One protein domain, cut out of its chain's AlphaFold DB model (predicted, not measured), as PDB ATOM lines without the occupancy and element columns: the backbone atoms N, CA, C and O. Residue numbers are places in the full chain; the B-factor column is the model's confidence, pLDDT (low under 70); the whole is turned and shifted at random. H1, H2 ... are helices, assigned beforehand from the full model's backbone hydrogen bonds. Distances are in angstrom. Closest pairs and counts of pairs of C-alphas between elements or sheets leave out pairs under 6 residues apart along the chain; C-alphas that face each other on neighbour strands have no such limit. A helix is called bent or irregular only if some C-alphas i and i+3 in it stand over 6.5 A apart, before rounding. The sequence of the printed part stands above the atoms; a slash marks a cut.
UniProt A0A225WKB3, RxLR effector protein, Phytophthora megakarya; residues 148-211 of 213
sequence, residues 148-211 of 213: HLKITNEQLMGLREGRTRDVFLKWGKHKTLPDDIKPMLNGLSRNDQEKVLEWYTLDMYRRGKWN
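AT A GLANCE: This is residues 148 to 211 of the 213 residues of the protein "RxLR effector protein" of Phytophthora megakarya (UniProt A0A225WKB3). A small, rounded cluster of short helices: H4, the longest, makes one side, H3 packs on it at a slant, and H1 and H2 run crosswise to H4, H1 by its residues 192 to 196 and H2 by Tyr 200. After H4, the last printed residues fold back in a tiny turn, 205 to 206 pairing antiparallel with 209 to 210. The printed part has 64 residues with four named helices, H1 to H4 in order, and no named strand; the class is all helix. It is compact, with a radius of gyration of the C-alphas of 10.5 A and spans of 27 by 24 by 19 A.

IN THESE COORDINATES: H1 is residues 153 to 160, 11.0 A long, and begins at C-alpha 153 (214.822, 195.479, 191.435). H2 is residues 165 to 173, 11.9 A long. H3 is residues 178 to 185, 10.7 A long, and only just irregular: C-alphas 180 and 183 are 6.52 A apart. H4 is residues 190 to 203, 19.9 A long, and ends at C-alpha 203 (228.634, 202.151, 206.741).

HOW THE PARTS SIT: H1 only just touches H4, with 3 pairs of C-alphas within 8 A; the closest are Arg 160 and Asp 192, 6.0 A, and their lines are about perpendicular at 77 degrees. H2 and H4 are close but not clearly touching, the closest C-alphas being Phe 168 and Tyr 200, 6.4 A. H3 touches H4 at a steep tilt of 45 degrees, opposite ways, the closest C-alphas being Leu 185 and Gln 193, 6.1 A. H2 and H3 are near each other. Every O i to N i+4 pair is within hydrogen-bond range in H2 and H4, but 3 of 4 in H1 and 2 of 4 in H3.

THE WHOLE: The C-alphas farthest apart, Glu 154 and Arg 207, are 29.7 A apart. The printed part has no cut, and the three links between helices are tight. The mean pLDDT of the printed part is 88.3, and no printed residue is under 70.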
ATOM      1  N   HIS A 148     216.269 185.628 202.761       78.38
ATOM      2  CA  HIS A 148     216.345 186.746 203.693       78.38
ATOM      3  C   HIS A 148     217.396 187.801 203.312       78.38
ATOM      4  O   HIS A 148     217.434 188.842 203.954       78.38
ATOM      5  N   LEU A 149     218.223 187.584 202.282       86.12
ATOM      6  CA  LEU A 149     219.193 188.558 201.756       86.12
ATOM      7  C   LEU A 149     218.840 189.065 200.356       86.12
ATOM      8  O   LEU A 149     219.437 190.040 199.898       86.12
ATOM      9  N   LYS A 150     217.856 188.446 199.688       87.25
ATOM     10  CA  LYS A 150     217.375 188.891 198.377       87.25
ATOM     11  C   LYS A 150     216.891 190.343 198.454       87.25
ATOM     12  O   LYS A 150     216.273 190.757 199.443       87.25
ATOM     13  N   ILE A 151     217.157 191.087 197.389       87.69
ATOM     14  CA  ILE A 151     216.674 192.452 197.177       87.69
ATOM     15  C   ILE A 151     215.810 192.497 195.921       87.69
ATOM     16  O   ILE A 151     215.999 191.695 195.005       87.69
ATOM     17  N   THR A 152     214.838 193.404 195.892       89.25
ATOM     18  CA  THR A 152     214.006 193.641 194.704       89.25
ATOM     19  C   THR A 152     214.740 194.528 193.695       89.25
ATOM     20  O   THR A 152     215.706 195.211 194.037       89.25
ATOM     21  N   ASN A 153     214.265 194.570 192.446       85.81
ATOM     22  CA  ASN A 153     214.822 195.479 191.435       85.81
ATOM     23  C   ASN A 153     214.668 196.955 191.832       85.81
ATOM     24  O   ASN A 153     215.558 197.756 191.574       85.81
ATOM     25  N   GLU A 154     213.572 197.319 192.499       84.44
ATOM     26  CA  GLU A 154     213.367 198.678 193.011       84.44
ATOM     27  C   GLU A 154     214.402 199.045 194.076       84.44
ATOM     28  O   GLU A 154     214.995 200.121 194.022       84.44
ATOM     29  N   GLN A 155     214.679 198.125 195.006       87.56
ATOM     30  CA  GLN A 155     215.736 198.296 196.001       87.56
ATOM     31  C   GLN A 155     217.106 198.403 195.331       87.56
ATOM     32  O   GLN A 155     217.884 199.282 195.685       87.56
ATOM     33  N   LEU A 156     217.379 197.571 194.323       89.56
ATOM     34  CA  LEU A 156     218.618 197.616 193.550       89.56
ATOM     35  C   LEU A 156     218.818 198.978 192.863       89.56
ATOM     36  O   LEU A 156     219.909 199.543 192.925       89.56
ATOM     37  N   MET A 157     217.770 199.536 192.256       82.38
ATOM     38  CA  MET A 157     217.818 200.873 191.653       82.38
ATOM     39  C   MET A 157     217.960 201.971 192.710       82.38
ATOM     40  O   MET A 157     218.739 202.904 192.522       82.38
ATOM     41  N   GLY A 158     217.292 201.824 193.856       80.75
ATOM     42  CA  GLY A 158     217.461 202.710 195.005       80.75
ATOM     43  C   GLY A 158     218.907 202.760 195.507       80.75
ATOM     44  O   GLY A 158     219.408 203.846 195.797       80.75
ATOM     45  N   LEU A 159     219.620 201.624 195.518       88.62
ATOM     46  CA  LEU A 159     221.035 201.576 195.904       88.62
ATOM     47  C   LEU A 159     221.899 202.470 195.006       88.62
ATOM     48  O   LEU A 159     222.774 203.158 195.517       88.62
ATOM     49  N   ARG A 160     221.640 202.521 193.693       80.12
ATOM     50  CA  ARG A 160     222.379 203.387 192.753       80.12
ATOM     51  C   ARG A 160     222.225 204.873 193.080       80.12
ATOM     52  O   ARG A 160     223.161 205.654 192.917       80.12
ATOM     53  N   GLU A 161     221.047 205.252 193.554       77.44
ATOM     54  CA  GLU A 161     220.691 206.624 193.923       77.44
ATOM     55  C   GLU A 161     221.121 206.993 195.351       77.44
ATOM     56  O   GLU A 161     220.895 208.116 195.790       77.44
ATOM     57  N   GLY A 162     221.755 206.069 196.083       78.88
ATOM     58  CA  GLY A 162     222.181 206.285 197.467       78.88
ATOM     59  C   GLY A 162     221.104 205.989 198.515       78.88
ATOM     60  O   GLY A 162     221.316 206.241 199.697       78.88
ATOM     61  N   ARG A 163     219.962 205.407 198.126       84.94
ATOM     62  CA  ARG A 163     218.934 204.908 199.053       84.94
ATOM     63  C   ARG A 163     219.362 203.541 199.599       84.94
ATOM     64  O   ARG A 163     218.885 202.500 199.159       84.94
ATOM     65  N   THR A 164     220.321 203.551 200.524       87.44
ATOM     66  CA  THR A 164     221.041 202.348 200.988       87.44
ATOM     67  C   THR A 164     220.560 201.799 202.331       87.44
ATOM     68  O   THR A 164     220.701 200.603 202.579       87.44
ATOM     69  N   ARG A 165     219.979 202.647 203.189       85.19
ATOM     70  CA  ARG A 165     219.778 202.381 204.626       85.19
ATOM     71  C   ARG A 165     219.105 201.040 204.931       85.19
ATOM     72  O   ARG A 165     219.683 200.231 205.649       85.19
ATOM     73  N   ASP A 166     217.920 200.782 204.383       88.69
ATOM     74  CA  ASP A 166     217.138 199.587 204.739       88.69
ATOM     75  C   ASP A 166     217.802 198.292 204.265       88.69
ATOM     76  O   ASP A 166     217.854 197.295 204.989       88.69
ATOM     77  N   VAL A 167     218.358 198.323 203.054       91.69
ATOM     78  CA  VAL A 167     219.063 197.187 202.455       91.69
ATOM     79  C   VAL A 167     220.355 196.896 203.221       91.69
ATOM     80  O   VAL A 167     220.644 195.743 203.536       91.69
ATOM     81  N   PHE A 168     221.104 197.936 203.580       94.00
ATOM     82  CA  PHE A 168     222.349 197.808 204.330       94.00
ATOM     83  C   PHE A 168     222.096 197.301 205.744       94.00
ATOM     84  O   PHE A 168     222.767 196.364 206.167       94.00
ATOM     85  N   LEU A 169     221.090 197.834 206.441       91.81
ATOM     86  CA  LEU A 169     220.677 197.336 207.754       91.81
ATOM     87  C   LEU A 169     220.257 195.869 207.690       91.81
ATOM     88  O   LEU A 169     220.642 195.090 208.558       91.81
ATOM     89  N   LYS A 170     219.507 195.471 206.657       92.50
ATOM     90  CA  LYS A 170     219.134 194.071 206.422       92.50
ATOM     91  C   LYS A 170     220.381 193.194 206.275       92.50
ATOM     92  O   LYS A 170     220.547 192.243 207.036       92.50
ATOM     93  N   TRP A 171     221.294 193.531 205.369       92.94
ATOM     94  CA  TRP A 171     222.525 192.762 205.160       92.94
ATOM     95  C   TRP A 171     223.449 192.747 206.382       92.94
ATOM     96  O   TRP A 171     223.992 191.692 206.723       92.94
ATOM     97  N   GLY A 172     223.578 193.874 207.081       90.31
ATOM     98  CA  GLY A 172     224.413 194.003 208.270       90.31
ATOM     99  C   GLY A 172     223.858 193.254 209.476       90.31
ATOM    100  O   GLY A 172     224.628 192.584 210.157       90.31
ATOM    101  N   LYS A 173     222.534 193.249 209.704       91.12
ATOM    102  CA  LYS A 173     221.889 192.401 210.733       91.12
ATOM    103  C   LYS A 173     222.228 190.924 210.545       91.12
ATOM    104  O   LYS A 173     222.446 190.211 211.521       91.12
ATOM    105  N   HIS A 174     222.326 190.488 209.293       91.31
ATOM    106  CA  HIS A 174     222.730 189.133 208.929       91.31
ATOM    107  C   HIS A 174     224.249 188.947 208.791       91.31
ATOM    108  O   HIS A 174     224.691 187.863 208.425       91.31
ATOM    109  N   LYS A 175     225.054 189.973 209.106       90.62
ATOM    110  CA  LYS A 175     226.523 189.965 209.021       90.62
ATOM    111  C   LYS A 175     227.032 189.486 207.655       90.62
ATOM    112  O   LYS A 175     227.980 188.709 207.562       90.62
ATOM    113  N   THR A 176     226.378 189.954 206.594       91.19
ATOM    114  CA  THR A 176     226.674 189.555 205.212       91.19
ATOM    115  C   THR A 176     227.952 190.231 204.739       91.19
ATOM    116  O   THR A 176     227.996 191.463 204.672       91.19
ATOM    117  N   LEU A 177     228.991 189.460 204.418       90.50
ATOM    118  CA  LEU A 177     230.279 190.015 204.007       90.50
ATOM    119  C   LEU A 177     230.168 190.755 202.661       90.50
ATOM    120  O   LEU A 177     229.329 190.402 201.830       90.50
ATOM    121  N   PRO A 178     231.037 191.749 202.394       88.75
ATOM    122  CA  PRO A 178     231.039 192.465 201.115       88.75
ATOM    123  C   PRO A 178     231.143 191.541 199.890       88.75
ATOM    124  O   PRO A 178     230.448 191.745 198.894       88.75
ATOM    125  N   ASP A 179     231.948 190.479 199.972       88.25
ATOM    126  CA  ASP A 179     232.098 189.507 198.881       88.25
ATOM    127  C   ASP A 179     230.806 188.720 198.602       88.25
ATOM    128  O   ASP A 179     230.515 188.403 197.446       88.25
ATOM    129  N   ASP A 180     229.992 188.481 199.635       89.25
ATOM    130  CA  ASP A 180     228.705 187.783 199.530       89.25
ATOM    131  C   ASP A 180     227.590 188.689 198.987       89.25
ATOM    132  O   ASP A 180     226.609 188.204 198.420       89.25
ATOM    133  N   ILE A 181     227.744 190.010 199.102       90.06
ATOM    134  CA  ILE A 181     226.800 191.002 198.560       90.06
ATOM    135  C   ILE A 181     227.003 191.204 197.069       90.06
ATOM    136  O   ILE A 181     226.039 191.425 196.337       90.06
ATOM    137  N   LYS A 182     228.240 191.093 196.585       89.88
ATOM    138  CA  LYS A 182     228.578 191.255 195.167       89.88
ATOM    139  C   LYS A 182     227.627 190.524 194.198       89.88
ATOM    140  O   LYS A 182     227.154 191.172 193.266       89.88
ATOM    141  N   PRO A 183     227.277 189.233 194.384       89.81
ATOM    142  CA  PRO A 183     226.306 188.555 193.519       89.81
ATOM    143  C   PRO A 183     224.868 189.095 193.628       89.81
ATOM    144  O   PRO A 183     224.079 188.889 192.709       89.81
ATOM    145  N   MET A 184     224.506 189.776 194.716       90.00
ATOM    146  CA  MET A 184     223.185 190.395 194.906       90.00
ATOM    147  C   MET A 184     223.049 191.712 194.135       90.00
ATOM    148  O   MET A 184     221.940 192.131 193.833       90.00
ATOM    149  N   LEU A 185     224.174 192.334 193.769       91.88
ATOM    150  CA  LEU A 185     224.221 193.559 192.967       91.88
ATOM    151  C   LEU A 185     224.202 193.289 191.451       91.88
ATOM    152  O   LEU A 185     224.386 194.205 190.644       91.88
ATOM    153  N   ASN A 186     223.988 192.030 191.053       84.94
ATOM    154  CA  ASN A 186     223.832 191.638 189.658       84.94
ATOM    155  C   ASN A 186     222.622 192.367 189.050       84.94
ATOM    156  O   ASN A 186     221.480 192.091 189.396       84.94
ATOM    157  N   GLY A 187     222.895 193.309 188.148       85.56
ATOM    158  CA  GLY A 187     221.905 194.216 187.554       85.56
ATOM    159  C   GLY A 187     222.358 195.678 187.573       85.56
ATOM    160  O   GLY A 187     221.921 196.467 186.742       85.56
ATOM    161  N   LEU A 188     223.306 196.024 188.448       89.00
ATOM    162  CA  LEU A 188     223.988 197.317 188.432       89.00
ATOM    163  C   LEU A 188     225.188 197.317 187.482       89.00
ATOM    164  O   LEU A 188     225.800 196.273 187.226       89.00
ATOM    165  N   SER A 189     225.560 198.505 186.996       91.56
ATOM    166  CA  SER A 189     226.823 198.691 186.278       91.56
ATOM    167  C   SER A 189     228.004 198.392 187.202       91.56
ATOM    168  O   SER A 189     227.897 198.533 188.417       91.56
ATOM    169  N   ARG A 190     229.159 198.008 186.650       91.56
ATOM    170  CA  ARG A 190     230.341 197.694 187.469       91.56
ATOM    171  C   ARG A 190     230.730 198.841 188.412       91.56
ATOM    172  O   ARG A 190     231.037 198.587 189.570       91.56
ATOM    173  N   ASN A 191     230.665 200.080 187.928       92.06
ATOM    174  CA  ASN A 191     230.980 201.259 188.735       92.06
ATOM    175  C   ASN A 191     229.973 201.440 189.877       92.06
ATOM    176  O   ASN A 191     230.365 201.736 191.001       92.06
ATOM    177  N   ASP A 192     228.684 201.220 189.605       89.62
ATOM    178  CA  ASP A 192     227.643 201.306 190.630       89.62
ATOM    179  C   ASP A 192     227.788 200.177 191.663       89.62
ATOM    180  O   ASP A 192     227.635 200.417 192.855       89.62
ATOM    181  N   GLN A 193     228.154 198.962 191.236       93.94
ATOM    182  CA  GLN A 193     228.443 197.849 192.147       93.94
ATOM    183  C   GLN A 193     229.610 198.174 193.084       93.94
ATOM    184  O   GLN A 193     229.498 197.977 194.291       93.94
ATOM    185  N   GLU A 194     230.722 198.672 192.536       93.00
ATOM    186  CA  GLU A 194     231.908 199.051 193.311       93.00
ATOM    187  C   GLU A 194     231.572 200.165 194.313       93.00
ATOM    188  O   GLU A 194     231.927 200.059 195.486       93.00
ATOM    189  N   LYS A 195     230.790 201.165 193.893       93.69
ATOM    190  CA  LYS A 195     230.334 202.265 194.750       93.69
ATOM    191  C   LYS A 195     229.434 201.791 195.894       93.69
ATOM    192  O   LYS A 195     229.623 202.190 197.039       93.69
ATOM    193  N   VAL A 196     228.471 200.917 195.604       92.75
ATOM    194  CA  VAL A 196     227.569 200.353 196.621       92.75
ATOM    195  C   VAL A 196     228.338 199.472 197.608       92.75
ATOM    196  O   VAL A 196     228.079 199.540 198.808       92.75
ATOM    197  N   LEU A 197     229.309 198.682 197.138       93.31
ATOM    198  CA  LEU A 197     230.186 197.883 198.002       93.31
ATOM    199  C   LEU A 197     231.070 198.756 198.897       93.31
ATOM    200  O   LEU A 197     231.258 198.433 200.071       93.31
ATOM    201  N   GLU A 198     231.596 199.857 198.361       91.75
ATOM    202  CA  GLU A 198     232.368 200.834 199.127       91.75
ATOM    203  C   GLU A 198     231.514 201.433 200.248       91.75
ATOM    204  O   GLU A 198     231.902 201.358 201.414       91.75
ATOM    205  N   TRP A 199     230.320 201.937 199.924       93.62
ATOM    206  CA  TRP A 199     229.379 202.454 200.918       93.62
ATOM    207  C   TRP A 199     229.022 201.409 201.968       93.62
ATOM    208  O   TRP A 199     229.103 201.690 203.158       93.62
ATOM    209  N   TYR A 200     228.704 200.180 201.559       92.50
ATOM    210  CA  TYR A 200     228.365 199.113 202.500       92.50
ATOM    211  C   TYR A 200     229.521 198.797 203.454       92.50
ATOM    212  O   TYR A 200     229.326 198.621 204.657       92.50
ATOM    213  N   THR A 201     230.747 198.759 202.936       90.38
ATOM    214  CA  THR A 201     231.942 198.510 203.749       90.38
ATOM    215  C   THR A 201     232.189 199.653 204.732       90.38
ATOM    216  O   THR A 201     232.575 199.419 205.874       90.38
ATOM    217  N   LEU A 202     231.950 200.897 204.325       88.94
ATOM    218  CA  LEU A 202     232.134 202.061 205.191       88.94
ATOM    219  C   LEU A 202     231.051 202.167 206.269       88.94
ATOM    220  O   LEU A 202     231.382 202.432 207.428       88.94
ATOM    221  N   ASP A 203     229.800 201.923 205.891       85.94
ATOM    222  CA  ASP A 203     228.634 202.151 206.741       85.94
ATOM    223  C   ASP A 203     228.350 200.966 207.662       85.94
ATOM    224  O   ASP A 203     228.032 201.183 208.829       85.94
ATOM    225  N   MET A 204     228.499 199.729 207.170       89.94
ATOM    226  CA  MET A 204     228.117 198.506 207.892       89.94
ATOM    227  C   MET A 204     229.301 197.652 208.348       89.94
ATOM    228  O   MET A 204     229.196 197.019 209.396       89.94
ATOM    229  N   TYR A 205     230.412 197.597 207.600       87.88
ATOM    230  CA  TYR A 205     231.520 196.661 207.865       87.88
ATOM    231  C   TYR A 205     232.899 197.340 207.913       87.88
ATOM    232  O   TYR A 205     233.792 197.104 207.093       87.88
ATOM    233  N   ARG A 206     233.098 198.198 208.916       83.44
ATOM    234  CA  ARG A 206     234.297 199.032 209.030       83.44
ATOM    235  C   ARG A 206     235.382 198.345 209.856       83.44
ATOM    236  O   ARG A 206     235.201 198.073 211.040       83.44
ATOM    237  N   ARG A 207     236.559 198.124 209.254       81.19
ATOM    238  CA  ARG A 207     237.751 197.544 209.923       81.19
ATOM    239  C   ARG A 207     237.465 196.202 210.623       81.19
ATOM    240  O   ARG A 207     237.936 195.967 211.732       81.19
ATOM    241  N   GLY A 208     236.658 195.345 209.996       78.56
ATOM    242  CA  GLY A 208     236.290 194.040 210.557       78.56
ATOM    243  C   GLY A 208     235.244 194.094 211.676       78.56
ATOM    244  O   GLY A 208     234.984 193.074 212.311       78.56
ATOM    245  N   LYS A 209     234.643 195.261 211.936       82.38
ATOM    246  CA  LYS A 209     233.559 195.433 212.907       82.38
ATOM    247  C   LYS A 209     232.255 195.768 212.197       82.38
ATOM    248  O   LYS A 209     232.241 196.535 211.236       82.38
ATOM    249  N   TRP A 210     231.167 195.203 212.710       87.31
ATOM    250  CA  TRP A 210     229.816 195.478 212.239       87.31
ATOM    251  C   TRP A 210     229.260 196.729 212.910       87.31
ATOM    252  O   TRP A 210     229.311 196.843 214.134       87.31
ATOM    253  N   ASN A 211     228.710 197.637 212.118       87.00
ATOM    254  CA  ASN A 211     227.998 198.816 212.584       87.00
ATOM    255  C   ASN A 211     226.501 198.609 212.323       87.00
ATOM    256  O   ASN A 211     226.013 198.857 211.227       87.00
TER     257      ASN A 211